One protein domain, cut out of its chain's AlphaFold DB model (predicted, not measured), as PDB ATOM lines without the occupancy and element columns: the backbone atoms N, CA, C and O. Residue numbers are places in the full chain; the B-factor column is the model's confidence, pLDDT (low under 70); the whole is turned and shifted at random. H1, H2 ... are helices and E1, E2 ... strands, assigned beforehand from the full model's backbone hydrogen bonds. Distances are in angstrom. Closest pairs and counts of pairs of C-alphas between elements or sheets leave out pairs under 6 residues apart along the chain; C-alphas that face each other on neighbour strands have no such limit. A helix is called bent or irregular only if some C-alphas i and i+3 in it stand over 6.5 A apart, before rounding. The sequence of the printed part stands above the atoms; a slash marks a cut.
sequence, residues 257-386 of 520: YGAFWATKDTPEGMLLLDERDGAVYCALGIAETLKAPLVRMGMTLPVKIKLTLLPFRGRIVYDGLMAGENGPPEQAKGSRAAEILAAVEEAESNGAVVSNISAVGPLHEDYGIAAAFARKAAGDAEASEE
ATOM      1  N   TYR A 257     -33.127  23.107 -17.131       93.50
ATOM      2  CA  TYR A 257     -33.715  21.943 -16.471       93.50
ATOM      3  C   TYR A 257     -35.134  22.273 -16.024       93.50
ATOM      4  O   TYR A 257     -35.324  23.304 -15.371       93.50
ATOM      5  N   GLY A 258     -36.106  21.419 -16.327       93.69
ATOM      6  CA  GLY A 258     -37.506  21.671 -15.992       93.69
ATOM      7  C   GLY A 258     -38.452  20.604 -16.525       93.69
ATOM      8  O   GLY A 258     -38.010  19.585 -17.057       93.69
ATOM      9  N   ALA A 259     -39.748  20.853 -16.339       95.62
ATOM     10  CA  ALA A 259     -40.816  20.124 -17.002       95.62
ATOM     11  C   ALA A 259     -41.186  20.851 -18.302       95.62
ATOM     12  O   ALA A 259     -41.334  22.073 -18.322       95.62
ATOM     13  N   PHE A 260     -41.324  20.088 -19.377       97.31
ATOM     14  CA  PHE A 260     -41.607  20.569 -20.718       97.31
ATOM     15  C   PHE A 260     -42.746  19.757 -21.319       97.31
ATOM     16  O   PHE A 260     -42.794  18.536 -21.167       97.31
ATOM     17  N   TRP A 261     -43.626  20.420 -22.058       97.88
ATOM     18  CA  TRP A 261     -44.569  19.761 -22.948       97.88
ATOM     19  C   TRP A 261     -43.911  19.557 -24.305       97.88
ATOM     20  O   TRP A 261     -43.673  20.506 -25.049       97.88
ATOM     21  N   ALA A 262     -43.620  18.304 -24.621       98.06
ATOM     22  CA  ALA A 262     -43.125  17.882 -25.915       98.06
ATOM     23  C   ALA A 262     -44.298  17.854 -26.908       98.06
ATOM     24  O   ALA A 262     -45.280  17.159 -26.648       98.06
ATOM     25  N   THR A 263     -44.235  18.615 -28.010       98.12
ATOM     26  CA  THR A 263     -45.410  18.880 -28.867       98.12
ATOM     27  C   THR A 263     -45.334  18.303 -30.277       98.12
ATOM     28  O   THR A 263     -46.198  17.509 -30.643       98.12
ATOM     29  N   LYS A 264     -44.337  18.676 -31.083       96.81
ATOM     30  CA  LYS A 264     -44.155  18.169 -32.451       96.81
ATOM     31  C   LYS A 264     -42.687  18.186 -32.867       96.81
ATOM     32  O   LYS A 264     -41.936  19.074 -32.467       96.81
ATOM     33  N   ASP A 265     -42.325  17.218 -33.705       96.75
ATOM     34  CA  ASP A 265     -41.044  17.220 -34.408       96.75
ATOM     35  C   ASP A 265     -41.098  18.221 -35.567       96.75
ATOM     36  O   ASP A 265     -42.116  18.362 -36.252       96.75
ATOM     37  N   THR A 266     -39.974  18.882 -35.803       96.19
ATOM     38  CA  THR A 266     -39.704  19.721 -36.969       96.19
ATOM     39  C   THR A 266     -38.378  19.272 -37.587       96.19
ATOM     40  O   THR A 266     -37.602  18.587 -36.916       96.19
ATOM     41  N   PRO A 267     -38.054  19.685 -38.824       95.31
ATOM     42  CA  PRO A 267     -36.725  19.443 -39.377       95.31
ATOM     43  C   PRO A 267     -35.598  19.995 -38.496       95.31
ATOM     44  O   PRO A 267     -34.499  19.468 -38.533       95.31
ATOM     45  N   GLU A 268     -35.853  21.025 -37.685       94.19
ATOM     46  CA  GLU A 268     -34.846  21.655 -36.824       94.19
ATOM     47  C   GLU A 268     -34.745  21.039 -35.422       94.19
ATOM     48  O   GLU A 268     -33.856  21.417 -34.664       94.19
ATOM     49  N   GLY A 269     -35.632  20.105 -35.067       96.38
ATOM     50  CA  GLY A 269     -35.711  19.512 -33.732       96.38
ATOM     51  C   GLY A 269     -37.138  19.424 -33.195       96.38
ATOM     52  O   GLY A 269     -38.111  19.801 -33.851       96.38
ATOM     53  N   MET A 270     -37.266  18.925 -31.970       97.62
ATOM     54  CA  MET A 270     -38.530  18.834 -31.244       97.62
ATOM     55  C   MET A 270     -38.869  20.175 -30.594       97.62
ATOM     56  O   MET A 270     -38.025  20.763 -29.915       97.62
ATOM     57  N   LEU A 271     -40.118  20.627 -30.730       97.38
ATOM     58  CA  LEU A 271     -40.612  21.788 -29.989       97.38
ATOM     59  C   LEU A 271     -41.054  21.390 -28.577       97.38
ATOM     60  O   LEU A 271     -41.831  20.449 -28.375       97.38
ATOM     61  N   LEU A 272     -40.538  22.126 -27.598       97.62
ATOM     62  CA  LEU A 272     -40.714  21.903 -26.169       97.62
ATOM     63  C   LEU A 272     -41.220  23.188 -25.514       97.62
ATOM     64  O   LEU A 272     -40.496  24.179 -25.467       97.62
ATOM     65  N   LEU A 273     -42.439  23.170 -24.982       94.88
ATOM     66  CA  LEU A 273     -42.997  24.282 -24.208       94.88
ATOM     67  C   LEU A 273     -42.617  24.108 -22.728       94.88
ATOM     68  O   LEU A 273     -43.086  23.163 -22.094       94.88
ATOM     69  N   ASP A 274     -41.773  24.980 -22.173       93.62
ATOM     70  CA  ASP A 274     -41.419  24.963 -20.743       93.62
ATOM     71  C   ASP A 274     -42.649  25.321 -19.911       93.62
ATOM     72  O   ASP A 274     -43.314  26.329 -20.137       93.62
ATOM     73  N   GLU A 275     -42.985  24.477 -18.945       92.56
ATOM     74  CA  GLU A 275     -44.188  24.666 -18.143       92.56
ATOM     75  C   GLU A 275     -44.109  25.886 -17.220       92.56
ATOM     76  O   GLU A 275     -45.136  26.458 -16.857       92.56
ATOM     77  N   ARG A 276     -42.899  26.293 -16.828       85.12
ATOM     78  CA  ARG A 276     -42.705  27.356 -15.837       85.12
ATOM     79  C   ARG A 276     -42.907  28.732 -16.434       85.12
ATOM     80  O   ARG A 276     -43.500  29.591 -15.789       85.12
ATOM     81  N   ASP A 277     -42.352  28.946 -17.621       80.44
ATOM     82  CA  ASP A 277     -42.329  30.250 -18.272       80.44
ATOM     83  C   ASP A 277     -43.031  30.266 -19.637       80.44
ATOM     84  O   ASP A 277     -43.194  31.325 -20.226       80.44
ATOM     85  N   GLY A 278     -43.516  29.136 -20.146       82.19
ATOM     86  CA  GLY A 278     -44.198  29.086 -21.438       82.19
ATOM     87  C   GLY A 278     -43.289  29.413 -22.626       82.19
ATOM     88  O   GLY A 278     -43.802  29.667 -23.717       82.19
ATOM     89  N   ALA A 279     -41.966  29.433 -22.447       84.44
ATOM     90  CA  ALA A 279     -41.036  29.575 -23.556       84.44
ATOM     91  C   ALA A 279     -41.018  28.291 -24.398       84.44
ATOM     92  O   ALA A 279     -41.078  27.178 -23.870       84.44
ATOM     93  N   VAL A 280     -40.911  28.449 -25.717       88.94
ATOM     94  CA  VAL A 280     -40.849  27.329 -26.662       88.94
ATOM     95  C   VAL A 280     -39.414  27.156 -27.131       88.94
ATOM     96  O   VAL A 280     -38.843  28.045 -27.758       88.94
ATOM     97  N   TYR A 281     -38.835  25.999 -26.835       95.00
ATOM     98  CA  TYR A 281     -37.484  25.624 -27.233       95.00
ATOM     99  C   TYR A 281     -37.538  24.635 -28.395       95.00
ATOM    100  O   TYR A 281     -38.377  23.739 -28.402       95.00
ATOM    101  N   CYS A 282     -36.622  24.763 -29.350       95.81
ATOM    102  CA  CYS A 282     -36.373  23.758 -30.378       95.81
ATOM    103  C   CYS A 282     -35.116  22.976 -29.998       95.81
ATOM    104  O   CYS A 282     -34.019  23.535 -30.001       95.81
ATOM    105  N   ALA A 283     -35.285  21.709 -29.618       96.88
ATOM    106  CA  ALA A 283     -34.205  20.858 -29.132       96.88
ATOM    107  C   ALA A 283     -33.960  19.674 -30.070       96.88
ATOM    108  O   ALA A 283     -34.887  18.945 -30.430       96.88
ATOM    109  N   LEU A 284     -32.696  19.456 -30.420       97.06
ATOM    110  CA  LEU A 284     -32.272  18.346 -31.259       97.06
ATOM    111  C   LEU A 284     -32.304  17.020 -30.506       97.06
ATOM    112  O   LEU A 284     -31.930  16.933 -29.332       97.06
ATOM    113  N   GLY A 285     -32.690  15.975 -31.233       96.50
ATOM    114  CA  GLY A 285     -32.431  14.591 -30.867       96.50
ATOM    115  C   GLY A 285     -30.932  14.260 -30.871       96.50
ATOM    116  O   GLY A 285     -30.155  14.922 -31.553       96.50
ATOM    117  N   ILE A 286     -30.509  13.217 -30.145       95.12
ATOM    118  CA  ILE A 286     -29.103  12.767 -30.167       95.12
ATOM    119  C   ILE A 286     -28.906  11.682 -31.229       95.12
ATOM    120  O   ILE A 286     -28.193  11.889 -32.201       95.12
ATOM    121  N   ALA A 287     -29.532  10.517 -31.034       92.81
ATOM    122  CA  ALA A 287     -29.525   9.410 -31.999       92.81
ATOM    123  C   ALA A 287     -30.870   9.264 -32.732       92.81
ATOM    124  O   ALA A 287     -30.934   8.727 -33.831       92.81
ATOM    125  N   GLU A 288     -31.941   9.744 -32.105       94.69
ATOM    126  CA  GLU A 288     -33.310   9.773 -32.607       94.69
ATOM    127  C   GLU A 288     -34.016  11.016 -32.049       94.69
ATOM    128  O   GLU A 288     -33.516  11.647 -31.105       94.69
ATOM    129  N   THR A 289     -35.171  11.368 -32.618       95.75
ATOM    130  CA  THR A 289     -35.990  12.489 -32.136       95.75
ATOM    131  C   THR A 289     -36.540  12.200 -30.738       95.75
ATOM    132  O   THR A 289     -36.705  11.042 -30.348       95.75
ATOM    133  N   LEU A 290     -36.875  13.241 -29.967       94.75
ATOM    134  CA  LEU A 290     -37.476  13.059 -28.636       94.75
ATOM    135  C   LEU A 290     -38.856  12.381 -28.712       94.75
ATOM    136  O   LEU A 290     -39.283  11.740 -27.752       94.75
ATOM    137  N   LYS A 291     -39.554  12.484 -29.848       96.62
ATOM    138  CA  LYS A 291     -40.840  11.815 -30.084       96.62
ATOM    139  C   LYS A 291     -40.708  10.297 -30.149       96.62
ATOM    140  O   LYS A 291     -41.594   9.601 -29.652       96.62
ATOM    141  N   ALA A 292     -39.647   9.772 -30.760       95.81
ATOM    142  CA  ALA A 292     -39.483   8.339 -31.003       95.81
ATOM    143  C   ALA A 292     -39.640   7.464 -29.735       95.81
ATOM    144  O   ALA A 292     -40.482   6.557 -29.750       95.81
ATOM    145  N   PRO A 293     -38.940   7.731 -28.613       94.19
ATOM    146  CA  PRO A 293     -39.143   6.976 -27.376       94.19
ATOM    147  C   PRO A 293     -40.548   7.155 -26.785       94.19
ATOM    148  O   PRO A 293     -41.114   6.184 -26.286       94.19
ATOM    149  N   LEU A 294     -41.156   8.342 -26.888       95.62
ATOM    150  CA  LEU A 294     -42.512   8.592 -26.377       95.62
ATOM    151  C   LEU A 294     -43.568   7.784 -27.142       95.62
ATOM    152  O   LEU A 294     -44.468   7.200 -26.539       95.62
ATOM    153  N   VAL A 295     -43.423   7.683 -28.465       95.25
ATOM    154  CA  VAL A 295     -44.299   6.866 -29.315       95.25
ATOM    155  C   VAL A 295     -44.111   5.376 -29.031       95.25
ATOM    156  O   VAL A 295     -45.101   4.649 -28.968       95.25
ATOM    157  N   ARG A 296     -42.878   4.904 -28.789       94.75
ATOM    158  CA  ARG A 296     -42.642   3.509 -28.361       94.75
ATOM    159  C   ARG A 296     -43.312   3.179 -27.029       94.75
ATOM    160  O   ARG A 296     -43.716   2.039 -26.827       94.75
ATOM    161  N   MET A 297     -43.472   4.168 -26.151       92.62
ATOM    162  CA  MET A 297     -44.239   4.042 -24.907       92.62
ATOM    163  C   MET A 297     -45.764   4.108 -25.119       92.62
ATOM    164  O   MET A 297     -46.513   4.086 -24.146       92.62
ATOM    165  N   GLY A 298     -46.243   4.195 -26.365       96.75
ATOM    166  CA  GLY A 298     -47.668   4.257 -26.699       96.75
ATOM    167  C   GLY A 298     -48.316   5.615 -26.429       96.75
ATOM    168  O   GLY A 298     -49.542   5.701 -26.385       96.75
ATOM    169  N   MET A 299     -47.523   6.671 -26.234       96.88
ATOM    170  CA  MET A 299     -48.040   8.007 -25.948       96.88
ATOM    171  C   MET A 299     -48.251   8.817 -27.225       96.88
ATOM    172  O   MET A 299     -47.507   8.685 -28.200       96.88
ATOM    173  N   THR A 300     -49.239   9.712 -27.202       97.38
ATOM    174  CA  THR A 300     -49.448  10.695 -28.276       97.38
ATOM    175  C   THR A 300     -49.211  12.104 -27.756       97.38
ATOM    176  O   THR A 300     -49.678  12.451 -26.678       97.38
ATOM    177  N   LEU A 301     -48.504  12.925 -28.527       97.88
ATOM    178  CA  LEU A 301     -48.174  14.300 -28.155       97.88
ATOM    179  C   LEU A 301     -49.443  15.186 -28.076       97.88
ATOM    180  O   LEU A 301     -50.379  14.944 -28.843       97.88
ATOM    181  N   PRO A 302     -49.487  16.214 -27.201       98.31
ATOM    182  CA  PRO A 302     -48.409  16.652 -26.309       98.31
ATOM    183  C   PRO A 302     -48.189  15.770 -25.070       98.31
ATOM    184  O   PRO A 302     -49.147  15.329 -24.434       98.31
ATOM    185  N   VAL A 303     -46.924  15.563 -24.689       97.88
ATOM    186  CA  VAL A 303     -46.533  14.793 -23.490       97.88
ATOM    187  C   VAL A 303     -45.619  15.626 -22.597       97.88
ATOM    188  O   VAL A 303     -44.643  16.205 -23.069       97.88
ATOM    189  N   LYS A 304     -45.917  15.665 -21.302       97.75
ATOM    190  CA  LYS A 304     -45.114  16.303 -20.265       97.75
ATOM    191  C   LYS A 304     -43.955  15.405 -19.855       97.75
ATOM    192  O   LYS A 304     -44.155  14.280 -19.389       97.75
ATOM    193  N   ILE A 305     -42.750  15.936 -19.983       96.94
ATOM    194  CA  ILE A 305     -41.493  15.276 -19.642       96.94
ATOM    195  C   ILE A 305     -40.578  16.225 -18.883       96.94
ATOM    196  O   ILE A 305     -40.590  17.435 -19.079       96.94
ATOM    197  N   LYS A 306     -39.743  15.662 -18.023       95.44
ATOM    198  CA  LYS A 306     -38.678  16.341 -17.303       95.44
ATOM    199  C   LYS A 306     -37.349  15.982 -17.947       95.44
ATOM    200  O   LYS A 306     -37.038  14.800 -18.078       95.44
ATOM    201  N   LEU A 307     -36.578  16.989 -18.335       96.56
ATOM    202  CA  LEU A 307     -35.278  16.819 -18.988       96.56
ATOM    203  C   LEU A 307     -34.374  18.034 -18.748       96.56
ATOM    204  O   LEU A 307     -34.807  19.042 -18.173       96.56
ATOM    205  N   THR A 308     -33.120  17.943 -19.194       95.94
ATOM    206  CA  THR A 308     -32.203  19.088 -19.264       95.94
ATOM    207  C   THR A 308     -31.922  19.438 -20.717       95.94
ATOM    208  O   THR A 308     -31.470  18.591 -21.483       95.94
ATOM    209  N   LEU A 309     -32.137  20.700 -21.077       96.19
ATOM    210  CA  LEU A 309     -31.703  21.287 -22.338       96.19
ATOM    211  C   LEU A 309     -30.339  21.948 -22.164       96.19
ATOM    212  O   LEU A 309     -30.147  22.747 -21.238       96.19
ATOM    213  N   LEU A 310     -29.414  21.622 -23.060       94.62
ATOM    214  CA  LEU A 310     -28.031  22.080 -23.057       94.62
ATOM    215  C   LEU A 310     -27.707  22.821 -24.359       94.62
ATOM    216  O   LEU A 310     -28.146  22.386 -25.426       94.62
ATOM    217  N   PRO A 311     -26.924  23.909 -24.304       92.19
ATOM    218  CA  PRO A 311     -26.322  24.499 -25.483       92.19
ATOM    219  C   PRO A 311     -25.202  23.591 -25.982       92.19
ATOM    220  O   PRO A 311     -24.376  23.115 -25.200       92.19
ATOM    221  N   PHE A 312     -25.171  23.350 -27.282       91.38
ATOM    222  CA  PHE A 312     -24.120  22.584 -27.930       91.38
ATOM    223  C   PHE A 312     -23.927  23.110 -29.346       91.38
ATOM    224  O   PHE A 312     -24.844  23.008 -30.166       91.38
ATOM    225  N   ARG A 313     -22.757  23.696 -29.623       86.69
ATOM    226  CA  ARG A 313     -22.392  24.233 -30.942       86.69
ATOM    227  C   ARG A 313     -23.469  25.150 -31.505       86.69
ATOM    228  O   ARG A 313     -23.977  24.979 -32.615       86.69
ATOM    229  N   GLY A 314     -23.926  26.080 -30.674       84.88
ATOM    230  CA  GLY A 314     -24.953  27.044 -31.046       84.88
ATOM    231  C   GLY A 314     -26.366  26.487 -31.290       84.88
ATOM    232  O   GLY A 314     -27.208  27.223 -31.816       84.88
ATOM    233  N   ARG A 315     -26.634  25.226 -30.926       91.44
ATOM    234  CA  ARG A 315     -27.952  24.567 -30.935       91.44
ATOM    235  C   ARG A 315     -28.367  24.186 -29.515       91.44
ATOM    236  O   ARG A 315     -27.554  24.221 -28.595       91.44
ATOM    237  N   ILE A 316     -29.623  23.784 -29.340       94.56
ATOM    238  CA  ILE A 316     -30.090  23.143 -28.108       94.56
ATOM    239  C   ILE A 316     -30.169  21.639 -28.332       94.56
ATOM    240  O   ILE A 316     -30.775  21.186 -29.300       94.56
ATOM    241  N   VAL A 317     -29.604  20.871 -27.410       96.19
ATOM    242  CA  VAL A 317     -29.661  19.407 -27.387       96.19
ATOM    243  C   VAL A 317     -30.130  18.982 -25.997       96.19
ATOM    244  O   VAL A 317     -29.741  19.587 -24.997       96.19
ATOM    245  N   TYR A 318     -30.989  17.969 -25.900       96.19
ATOM    246  CA  TYR A 318     -31.329  17.394 -24.593       96.19
ATOM    247  C   TYR A 318     -30.210  16.466 -24.098       96.19
ATOM    248  O   TYR A 318     -29.474  15.887 -24.888       96.19
ATOM    249  N   ASP A 319     -30.080  16.273 -22.790       95.50
ATOM    250  CA  ASP A 319     -28.983  15.501 -22.181       95.50
ATOM    251  C   ASP A 319     -29.118  13.965 -22.266       95.50
ATOM    252  O   ASP A 319     -28.443  13.216 -21.551       95.50
ATOM    253  N   GLY A 320     -29.992  13.465 -23.139       94.25
ATOM    254  CA  GLY A 320     -30.185  12.033 -23.353       94.25
ATOM    255  C   GLY A 320     -31.032  11.338 -22.286       94.25
ATOM    256  O   GLY A 320     -31.210  10.126 -22.385       94.25
ATOM    257  N   LEU A 321     -31.548  12.063 -21.286       94.38
ATOM    258  CA  LEU A 321     -32.405  11.515 -20.235       94.38
ATOM    259  C   LEU A 321     -33.749  12.243 -20.190       94.38
ATOM    260  O   LEU A 321     -33.830  13.467 -20.276       94.38
ATOM    261  N   MET A 322     -34.819  11.470 -20.024       94.38
ATOM    262  CA  MET A 322     -36.176  11.980 -19.851       94.38
ATOM    263  C   MET A 322     -36.863  11.204 -18.731       94.38
ATOM    264  O   MET A 322     -36.725   9.987 -18.635       94.38
ATOM    265  N   ALA A 323     -37.620  11.906 -17.897       92.50
ATOM    266  CA  ALA A 323     -38.436  11.320 -16.836       92.50
ATOM    267  C   ALA A 323     -39.828  11.964 -16.828       92.50
ATOM    268  O   ALA A 323     -39.996  13.055 -17.365       92.50
ATOM    269  N   GLY A 324     -40.836  11.344 -16.216       90.25
ATOM    270  CA  GLY A 324     -42.027  12.102 -15.821       90.25
ATOM    271  C   GLY A 324     -41.728  12.948 -14.581       90.25
ATOM    272  O   GLY A 324     -40.747  12.716 -13.872       90.25
ATOM    273  N   GLU A 325     -42.550  13.961 -14.311       82.75
ATOM    274  CA  GLU A 325     -42.305  14.872 -13.187       82.75
ATOM    275  C   GLU A 325     -42.433  14.171 -11.826       82.75
ATOM    276  O   GLU A 325     -41.581  14.360 -10.960       82.75
ATOM    277  N   ASN A 326     -43.462  13.330 -11.681       82.12
ATOM    278  CA  ASN A 326     -43.791  12.579 -10.466       82.12
ATOM    279  C   ASN A 326     -44.067  11.091 -10.769       82.12
ATOM    280  O   ASN A 326     -44.872  10.455 -10.092       82.12
ATOM    281  N   GLY A 327     -43.447  10.540 -11.820       85.69
ATOM    282  CA  GLY A 327     -43.680   9.161 -12.257       85.69
ATOM    283  C   GLY A 327     -43.517   8.983 -13.771       85.69
ATOM    284  O   GLY A 327     -42.547   9.504 -14.326       85.69
ATOM    285  N   PRO A 328     -44.411   8.240 -14.452       89.75
ATOM    286  CA  PRO A 328     -44.383   8.144 -15.908       89.75
ATOM    287  C   PRO A 328     -44.695   9.509 -16.553       89.75
ATOM    288  O   PRO A 328     -45.316  10.361 -15.914       89.75
ATOM    289  N   PRO A 329     -44.275   9.740 -17.810       93.94
ATOM    290  CA  PRO A 329     -44.649  10.947 -18.539       93.94
ATOM    291  C   PRO A 329     -46.171  11.110 -18.636       93.94
ATOM    292  O   PRO A 329     -46.911  10.132 -18.764       93.94
ATOM    293  N   GLU A 330     -46.642  12.352 -18.568       95.75
ATOM    294  CA  GLU A 330     -48.072  12.672 -18.536       95.75
ATOM    295  C   GLU A 330     -48.540  13.143 -19.912       95.75
ATOM    296  O   GLU A 330     -47.956  14.042 -20.506       95.75
ATOM    297  N   GLN A 331     -49.622  12.570 -20.429       97.50
ATOM    298  CA  GLN A 331     -50.176  12.974 -21.715       97.50
ATOM    299  C   GLN A 331     -51.266  14.047 -21.556       97.50
ATOM    300  O   GLN A 331     -52.248  13.832 -20.840       97.50
ATOM    301  N   ALA A 332     -51.153  15.154 -22.299       96.44
ATOM    302  CA  ALA A 332     -52.191  16.180 -22.352       96.44
ATOM    303  C   ALA A 332     -53.460  15.647 -23.035       96.44
ATOM    304  O   ALA A 332     -53.398  14.916 -24.027       96.44
ATOM    305  N   LYS A 333     -54.634  16.052 -22.541       96.06
ATOM    306  CA  LYS A 333     -55.940  15.641 -23.086       96.06
ATOM    307  C   LYS A 333     -56.847  16.843 -23.341       96.06
ATOM    308  O   LYS A 333     -56.740  17.865 -22.666       96.06
ATOM    309  N   GLY A 334     -57.772  16.688 -24.291       95.88
ATOM    310  CA  GLY A 334     -58.869  17.630 -24.533       95.88
ATOM    311  C   GLY A 334     -58.405  19.071 -24.766       95.88
ATOM    312  O   GLY A 334     -57.493  19.318 -25.554       95.88
ATOM    313  N   SER A 335     -59.033  20.015 -24.062       94.50
ATOM    314  CA  SER A 335     -58.723  21.447 -24.151       94.50
ATOM    315  C   SER A 335     -57.269  21.759 -23.812       94.50
ATOM    316  O   SER A 335     -56.659  22.585 -24.482       94.50
ATOM    317  N   ARG A 336     -56.671  21.061 -22.838       94.75
ATOM    318  CA  ARG A 336     -55.282  21.308 -22.437       94.75
ATOM    319  C   ARG A 336     -54.295  21.020 -23.565       94.75
ATOM    320  O   ARG A 336     -53.368  21.794 -23.774       94.75
ATOM    321  N   ALA A 337     -54.508  19.933 -24.309       97.12
ATOM    322  CA  ALA A 337     -53.681  19.611 -25.473       97.12
ATOM    323  C   ALA A 337     -53.796  20.691 -26.561       97.12
ATOM    324  O   ALA A 337     -52.780  21.107 -27.112       97.12
ATOM    325  N   ALA A 338     -55.012  21.183 -26.822       96.31
ATOM    326  CA  ALA A 338     -55.245  22.261 -27.781       96.31
ATOM    327  C   ALA A 338     -54.569  23.578 -27.360       96.31
ATOM    328  O   ALA A 338     -53.951  24.232 -28.192       96.31
ATOM    329  N   GLU A 339     -54.620  23.936 -26.072       94.81
ATOM    330  CA  GLU A 339     -53.948  25.130 -25.533       94.81
ATOM    331  C   GLU A 339     -52.426  25.071 -25.701       94.81
ATOM    332  O   GLU A 339     -51.810  26.050 -26.113       94.81
ATOM    333  N   ILE A 340     -51.820  23.917 -25.407       96.44
ATOM    334  CA  ILE A 340     -50.375  23.708 -25.562       96.44
ATOM    335  C   ILE A 340     -49.964  23.853 -27.031       96.44
ATOM    336  O   ILE A 340     -48.977  24.522 -27.331       96.44
ATOM    337  N   LEU A 341     -50.715  23.238 -27.950       97.06
ATOM    338  CA  LEU A 341     -50.422  23.309 -29.382       97.06
ATOM    339  C   LEU A 341     -50.596  24.729 -29.932       97.06
ATOM    340  O   LEU A 341     -49.734  25.182 -30.679       97.06
ATOM    341  N   ALA A 342     -51.643  25.445 -29.511       93.69
ATOM    342  CA  ALA A 342     -51.867  26.835 -29.906       93.69
ATOM    343  C   ALA A 342     -50.733  27.761 -29.433       93.69
ATOM    344  O   ALA A 342     -50.268  28.591 -30.205       93.69
ATOM    345  N   ALA A 343     -50.239  27.584 -28.202       86.25
ATOM    346  CA  ALA A 343     -49.109  28.363 -27.688       86.25
ATOM    347  C   ALA A 343     -47.813  28.115 -28.483       86.25
ATOM    348  O   ALA A 343     -47.038  29.040 -28.723       86.25
ATOM    349  N   VAL A 344     -47.582  26.872 -28.918       91.81
ATOM    350  CA  VAL A 344     -46.430  26.535 -29.769       91.81
ATOM    351  C   VAL A 344     -46.566  27.133 -31.170       91.81
ATOM    352  O   VAL A 344     -45.607  27.719 -31.663       91.81
ATOM    353  N   GLU A 345     -47.749  27.052 -31.780       92.56
ATOM    354  CA  GLU A 345     -48.020  27.649 -33.094       92.56
ATOM    355  C   GLU A 345     -47.890  29.182 -33.066       92.56
ATOM    356  O   GLU A 345     -47.319  29.789 -33.977       92.56
ATOM    357  N   GLU A 346     -48.346  29.825 -31.989       80.44
ATOM    358  CA  GLU A 346     -48.156  31.259 -31.765       80.44
ATOM    359  C   GLU A 346     -46.665  31.613 -31.663       80.44
ATOM    360  O   GLU A 346     -46.206  32.544 -32.327       80.44
ATOM    361  N   ALA A 347     -45.878  30.851 -30.895       79.81
ATOM    362  CA  ALA A 347     -44.438  31.079 -30.789       79.81
ATOM    363  C   ALA A 347     -43.722  30.912 -32.140       79.81
ATOM    364  O   ALA A 347     -42.873  31.731 -32.486       79.81
ATOM    365  N   GLU A 348     -44.077  29.897 -32.929       84.69
ATOM    366  CA  GLU A 348     -43.532  29.699 -34.278       84.69
ATOM    367  C   GLU A 348     -43.888  30.849 -35.221       84.69
ATOM    368  O   GLU A 348     -42.999  31.404 -35.869       84.69
ATOM    369  N   SER A 349     -45.164  31.239 -35.284       78.56
ATOM    370  CA  SER A 349     -45.628  32.305 -36.188       78.56
ATOM    371  C   SER A 349     -45.006  33.667 -35.870       78.56
ATOM    372  O   SER A 349     -44.766  34.464 -36.778       78.56
ATOM    373  N   ASN A 350     -44.667  33.899 -34.601       71.56
ATOM    374  CA  ASN A 350     -43.980  35.101 -34.139       71.56
ATOM    375  C   ASN A 350     -42.444  35.011 -34.224       71.56
ATOM    376  O   ASN A 350     -41.763  35.970 -33.865       71.56
ATOM    377  N   GLY A 351     -41.872  33.882 -34.660       76.31
ATOM    378  CA  GLY A 351     -40.419  33.677 -34.663       76.31
ATOM    379  C   GLY A 351     -39.798  33.639 -33.259       76.31
ATOM    380  O   GLY A 351     -38.605  33.883 -33.105       76.31
ATOM    381  N   ALA A 352     -40.600  33.331 -32.238       75.81
ATOM    382  CA  ALA A 352     -40.240  33.311 -30.822       75.81
ATOM    383  C   ALA A 352     -39.802  31.911 -30.338       75.81
ATOM    384  O   ALA A 352     -39.921  31.573 -29.160       75.81
ATOM    385  N   VAL A 353     -39.304  31.063 -31.241       83.19
ATOM    386  CA  VAL A 353     -38.769  29.743 -30.885       83.19
ATOM    387  C   VAL A 353     -37.292  29.867 -30.519       83.19
ATOM    388  O   VAL A 353     -36.465  30.327 -31.310       83.19
ATOM    389  N   VAL A 354     -36.937  29.416 -29.319       86.12
ATOM    390  CA  VAL A 354     -35.559  29.426 -28.821       86.12
ATOM    391  C   VAL A 354     -34.795  28.257 -29.421       86.12
ATOM    392  O   VAL A 354     -35.040  27.106 -29.072       86.12
ATOM    393  N   SER A 355     -33.836  28.545 -30.294       87.38
ATOM    394  CA  SER A 355     -32.967  27.538 -30.927       87.38
ATOM    395  C   SER A 355     -31.559  27.473 -30.325       87.38
ATOM    396  O   SER A 355     -30.760  26.620 -30.712       87.38
ATOM    397  N   ASN A 356     -31.246  28.356 -29.369       85.88
ATOM    398  CA  ASN A 356     -29.968  28.411 -28.662       85.88
ATOM    399  C   ASN A 356     -30.170  28.949 -27.233       85.88
ATOM    400  O   ASN A 356     -30.776  30.006 -27.046       85.88
ATOM    401  N   ILE A 357     -29.665  28.230 -26.226       82.38
ATOM    402  CA  ILE A 357     -29.595  28.727 -24.849       82.38
ATOM    403  C   ILE A 357     -28.318  29.555 -24.740       82.38
ATOM    404  O   ILE A 357     -27.231  29.015 -24.549       82.38
ATOM    405  N   SER A 358     -28.450  30.876 -24.860       65.69
ATOM    406  CA  SER A 358     -27.322  31.769 -24.613       65.69
ATOM    407  C   SER A 358     -26.781  31.581 -23.183       65.69
ATOM    408  O   SER A 358     -27.493  31.138 -22.275       65.69
ATOM    409  N   ALA A 359     -25.511  31.950 -22.973       48.31
ATOM    410  CA  ALA A 359     -24.769  31.869 -21.704       48.31
ATOM    411  C   ALA A 359     -25.537  32.371 -20.472       48.31
ATOM    412  O   ALA A 359     -25.249  31.997 -19.335       48.31
ATOM    413  N   VAL A 360     -26.497  33.263 -20.698       45.34
ATOM    414  CA  VAL A 360     -27.250  33.930 -19.655       45.34
ATOM    415  C   VAL A 360     -28.727  33.808 -20.004       45.34
ATOM    416  O   VAL A 360     -29.337  34.752 -20.497       45.34
ATOM    417  N   GLY A 361     -29.275  32.604 -19.795       39.25
ATOM    418  CA  GLY A 361     -30.629  32.245 -20.217       39.25
ATOM    419  C   GLY A 361     -31.750  33.142 -19.660       39.25
ATOM    420  O   GLY A 361     -31.482  34.097 -18.928       39.25
ATOM    421  N   PRO A 362     -33.029  32.830 -19.956       39.22
ATOM    422  CA  PRO A 362     -34.126  33.774 -19.815       39.22
ATOM    423  C   PRO A 362     -34.205  34.537 -18.493       39.22
ATOM    424  O   PRO A 362     -34.033  33.966 -17.408       39.22
ATOM    425  N   LEU A 363     -34.467  35.843 -18.615       35.75
ATOM    426  CA  LEU A 363     -34.797  36.724 -17.501       35.75
ATOM    427  C   LEU A 363     -36.196  36.377 -16.989       35.75
ATOM    428  O   LEU A 363     -37.187  36.618 -17.658       35.75
ATOM    429  N   HIS A 364     -36.204  35.741 -15.819       38.00
ATOM    430  CA  HIS A 364     -37.003  36.075 -14.635       38.00
ATOM    431  C   HIS A 364     -38.342  36.824 -14.838       38.00
ATOM    432  O   HIS A 364     -38.350  37.937 -15.345       38.00
ATOM    433  N   GLU A 365     -39.415  36.219 -14.305       37.81
ATOM    434  CA  GLU A 365     -40.748  36.706 -13.852       37.81
ATOM    435  C   GLU A 365     -41.595  37.685 -14.703       37.81
ATOM    436  O   GLU A 365     -42.813  37.686 -14.540       37.81
ATOM    437  N   ASP A 366     -41.041  38.438 -15.656       37.56
ATOM    438  CA  ASP A 366     -41.767  39.483 -16.404       37.56
ATOM    439  C   ASP A 366     -42.353  39.012 -17.757       37.56
ATOM    440  O   ASP A 366     -42.923  39.804 -18.513       37.56
ATOM    441  N   TYR A 367     -42.238  37.725 -18.095       50.50
ATOM    442  CA  TYR A 367     -42.731  37.184 -19.369       50.50
ATOM    443  C   TYR A 367     -44.272  37.218 -19.395       50.50
ATOM    444  O   TYR A 367     -44.921  36.523 -18.628       50.50
ATOM    445  N   GLY A 368     -44.896  38.025 -20.263       40.22
ATOM    446  CA  GLY A 368     -46.354  38.243 -20.279       40.22
ATOM    447  C   GLY A 368     -47.197  36.995 -20.588       40.22
ATOM    448  O   GLY A 368     -48.283  36.841 -20.026       40.22
ATOM    449  N   ILE A 369     -46.678  36.071 -21.404       42.56
ATOM    450  CA  ILE A 369     -47.333  34.788 -21.715       42.56
ATOM    451  C   ILE A 369     -47.106  33.765 -20.576       42.56
ATOM    452  O   ILE A 369     -47.998  32.973 -20.300       42.56
ATOM    453  N   ALA A 370     -46.014  33.858 -19.804       45.50
ATOM    454  CA  ALA A 370     -45.732  33.083 -18.567       45.50
ATOM    455  C   ALA A 370     -46.601  33.643 -17.488       45.50
ATOM    456  O   ALA A 370     -47.136  32.905 -16.703       45.50
ATOM    457  N   ALA A 371     -46.743  34.954 -17.411       45.62
ATOM    458  CA  ALA A 371     -47.609  35.565 -16.451       45.62
ATOM    459  C   ALA A 371     -49.049  35.173 -16.784       45.62
ATOM    460  O   ALA A 371     -49.824  35.045 -15.857       45.62
ATOM    461  N   ALA A 372     -49.428  34.939 -18.046       52.34
ATOM    462  CA  ALA A 372     -50.734  34.380 -18.394       52.34
ATOM    463  C   ALA A 372     -50.838  32.878 -18.067       52.34
ATOM    464  O   ALA A 372     -51.792  32.482 -17.408       52.34
ATOM    465  N   PHE A 373     -49.853  32.052 -18.438       50.34
ATOM    466  CA  PHE A 373     -49.830  30.613 -18.144       50.34
ATOM    467  C   PHE A 373     -49.646  30.306 -16.661       50.34
ATOM    468  O   PHE A 373     -50.319  29.428 -16.159       50.34
ATOM    469  N   ALA A 374     -48.800  31.037 -15.948       49.69
ATOM    470  CA  ALA A 374     -48.577  30.959 -14.513       49.69
ATOM    471  C   ALA A 374     -49.698  31.636 -13.726       49.69
ATOM    472  O   ALA A 374     -50.035  31.111 -12.683       49.69
ATOM    473  N   ARG A 375     -50.349  32.721 -14.192       54.34
ATOM    474  CA  ARG A 375     -51.591  33.208 -13.542       54.34
ATOM    475  C   ARG A 375     -52.765  32.272 -13.789       54.34
ATOM    476  O   ARG A 375     -53.603  32.152 -12.910       54.34
ATOM    477  N   LYS A 376     -52.834  31.607 -14.944       53.16
ATOM    478  CA  LYS A 376     -53.870  30.613 -15.239       53.16
ATOM    479  C   LYS A 376     -53.584  29.284 -14.547       53.16
ATOM    480  O   LYS A 376     -54.490  28.737 -13.964       53.16
ATOM    481  N   ALA A 377     -52.340  28.816 -14.498       52.69
ATOM    482  CA  ALA A 377     -51.942  27.624 -13.751       52.69
ATOM    483  C   ALA A 377     -51.974  27.864 -12.242       52.69
ATOM    484  O   ALA A 377     -52.407  26.984 -11.518       52.69
ATOM    485  N   ALA A 378     -51.579  29.045 -11.755       49.56
ATOM    486  CA  ALA A 378     -51.800  29.433 -10.365       49.56
ATOM    487  C   ALA A 378     -53.284  29.654 -10.092       49.56
ATOM    488  O   ALA A 378     -53.721  29.292  -9.023       49.56
ATOM    489  N   GLY A 379     -54.070  30.171 -11.038       52.50
ATOM    490  CA  GLY A 379     -55.520  30.317 -10.902       52.50
ATOM    491  C   GLY A 379     -56.267  28.983 -10.938       52.50
ATOM    492  O   GLY A 379     -57.221  28.815 -10.196       52.50
ATOM    493  N   ASP A 380     -55.815  28.017 -11.737       45.66
ATOM    494  CA  ASP A 380     -56.364  26.663 -11.840       45.66
ATOM    495  C   ASP A 380     -55.878  25.789 -10.674       45.66
ATOM    496  O   ASP A 380     -56.645  24.978 -10.165       45.66
ATOM    497  N   ALA A 381     -54.640  25.980 -10.200       47.28
ATOM    498  CA  ALA A 381     -54.129  25.364  -8.978       47.28
ATOM    499  C   ALA A 381     -54.741  26.001  -7.729       47.28
ATOM    500  O   ALA A 381     -55.066  25.278  -6.805       47.28
ATOM    501  N   GLU A 382     -54.972  27.315  -7.691       44.53
ATOM    502  CA  GLU A 382     -55.747  27.972  -6.634       44.53
ATOM    503  C   GLU A 382     -57.216  27.571  -6.727       44.53
ATOM    504  O   GLU A 382     -57.813  27.345  -5.693       44.53
ATOM    505  N   ALA A 383     -57.801  27.375  -7.911       45.78
ATOM    506  CA  ALA A 383     -59.164  26.860  -8.039       45.78
ATOM    507  C   ALA A 383     -59.266  25.374  -7.658       45.78
ATOM    508  O   ALA A 383     -60.276  24.968  -7.085       45.78
ATOM    509  N   SER A 384     -58.238  24.555  -7.915       49.62
ATOM    510  CA  SER A 384     -58.200  23.159  -7.462       49.62
ATOM    511  C   SER A 384     -57.783  23.017  -5.991       49.62
ATOM    512  O   SER A 384     -58.231  22.082  -5.339       49.62
ATOM    513  N   GLU A 385     -56.985  23.939  -5.441       47.50
ATOM    514  CA  GLU A 385     -56.612  24.022  -4.014       47.50
ATOM    515  C   GLU A 385     -57.668  24.758  -3.163       47.50
ATOM    516  O   GLU A 385     -57.772  24.508  -1.967       47.50
ATOM    517  N   GLU A 386     -58.477  25.659  -3.726       46.16
ATOM    518  CA  GLU A 386     -59.678  26.202  -3.072       46.16
ATOM    519  C   GLU A 386     -60.835  25.202  -3.129       46.16
ATOM    520  O   GLU A 386     -61.698  25.222  -2.249       46.16
TER     521      GLU A 386
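This is residues 257 to 386 of the 520 residues of the protein "Hypothetical protein" of Hemiselmis andersenii (UniProt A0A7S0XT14). One antiparallel sheet, E3 E2 E1 E4 E5, is curled like part of a barrel, and its two edge strands come near each other at Ala 283 and Ile 316. H2 packs across the outside of E1 and E2, H1 grazes the sheet, and H3, reached by a long link, sticks out with residues 378 to 386. The printed part has 130 residues, with elements in the order E1 E2 E3 H1 E4 E5 H2 H3, and its class is mixed, helices and strands. It is compact, with a radius of gyration of the C-alphas of 14.3 A and spans of 45 by 35 by 26 A.

The strongly twisted sheet holds E1, residues 257 to 266, E2, 269 to 274, E3, 280 to 283, E4, 303 to 312, and E5, 315 to 318. It is a folded sheet, bent back on itself into two leaves: E3 and E2 face E4 and E5, with E1 as the hinge. E1, E2 and E3 form a meander, each strand the antiparallel neighbour of the one before. Within hydrogen-bond range are N 260 and O 305 of E1 and E4, 2.8 A; N 261 and O 273 of E1 and E2, 2.8 A; N 272 and O 281 of E2 and E3, 2.8 A; and N 310 and O 317 of E4 and E5, 2.8 A. The closest C-alphas of edge strands E3 and E5, Ala 283 and Ile 316, are 4.8 A apart. H2, residues 334 to 349, is on the sheet at a height of 9.5 A, over E2 and E1 and only just over E4, with 3 of its C-alphas there. It runs across the strands, at 73 degrees to E1 on the local plane; its closest C-alphas to E1 are those of Leu 341 and Thr 263, 6.7 A. H1, residues 291 to 296, only grazes the sheet with residues 291 to 294. H3, residues 368 to 386, is apart from the five strands, H1 and H2. In H1, H2 and H3 every O i to N i+4 pair is within hydrogen-bond range.

E1 begins at C-alpha 257 (-33.715, 21.943, -16.471), spans 21.5 A and bends by 77 degrees at residue 263. E4 spans 24.1 A and bends by 71 degrees at residue 306. H2 is 22.9 A long from C-alpha 334 (-58.869, 17.630, -24.533). H3 is 24.9 A long and ends at C-alpha 386 (-59.678, 26.202, -3.072). E2, E3, E5 and H1 measure 15.2, 9.6, 10.2 and 8.7 A.

The C-alphas farthest apart, Arg 313 and Glu 386, are 46.6 A apart. The printed part has no cut. The links E5 to H2 and H2 to H3 are long. Mean pLDDT of the printed part is 82.3; residues 358 to 386 are under 70.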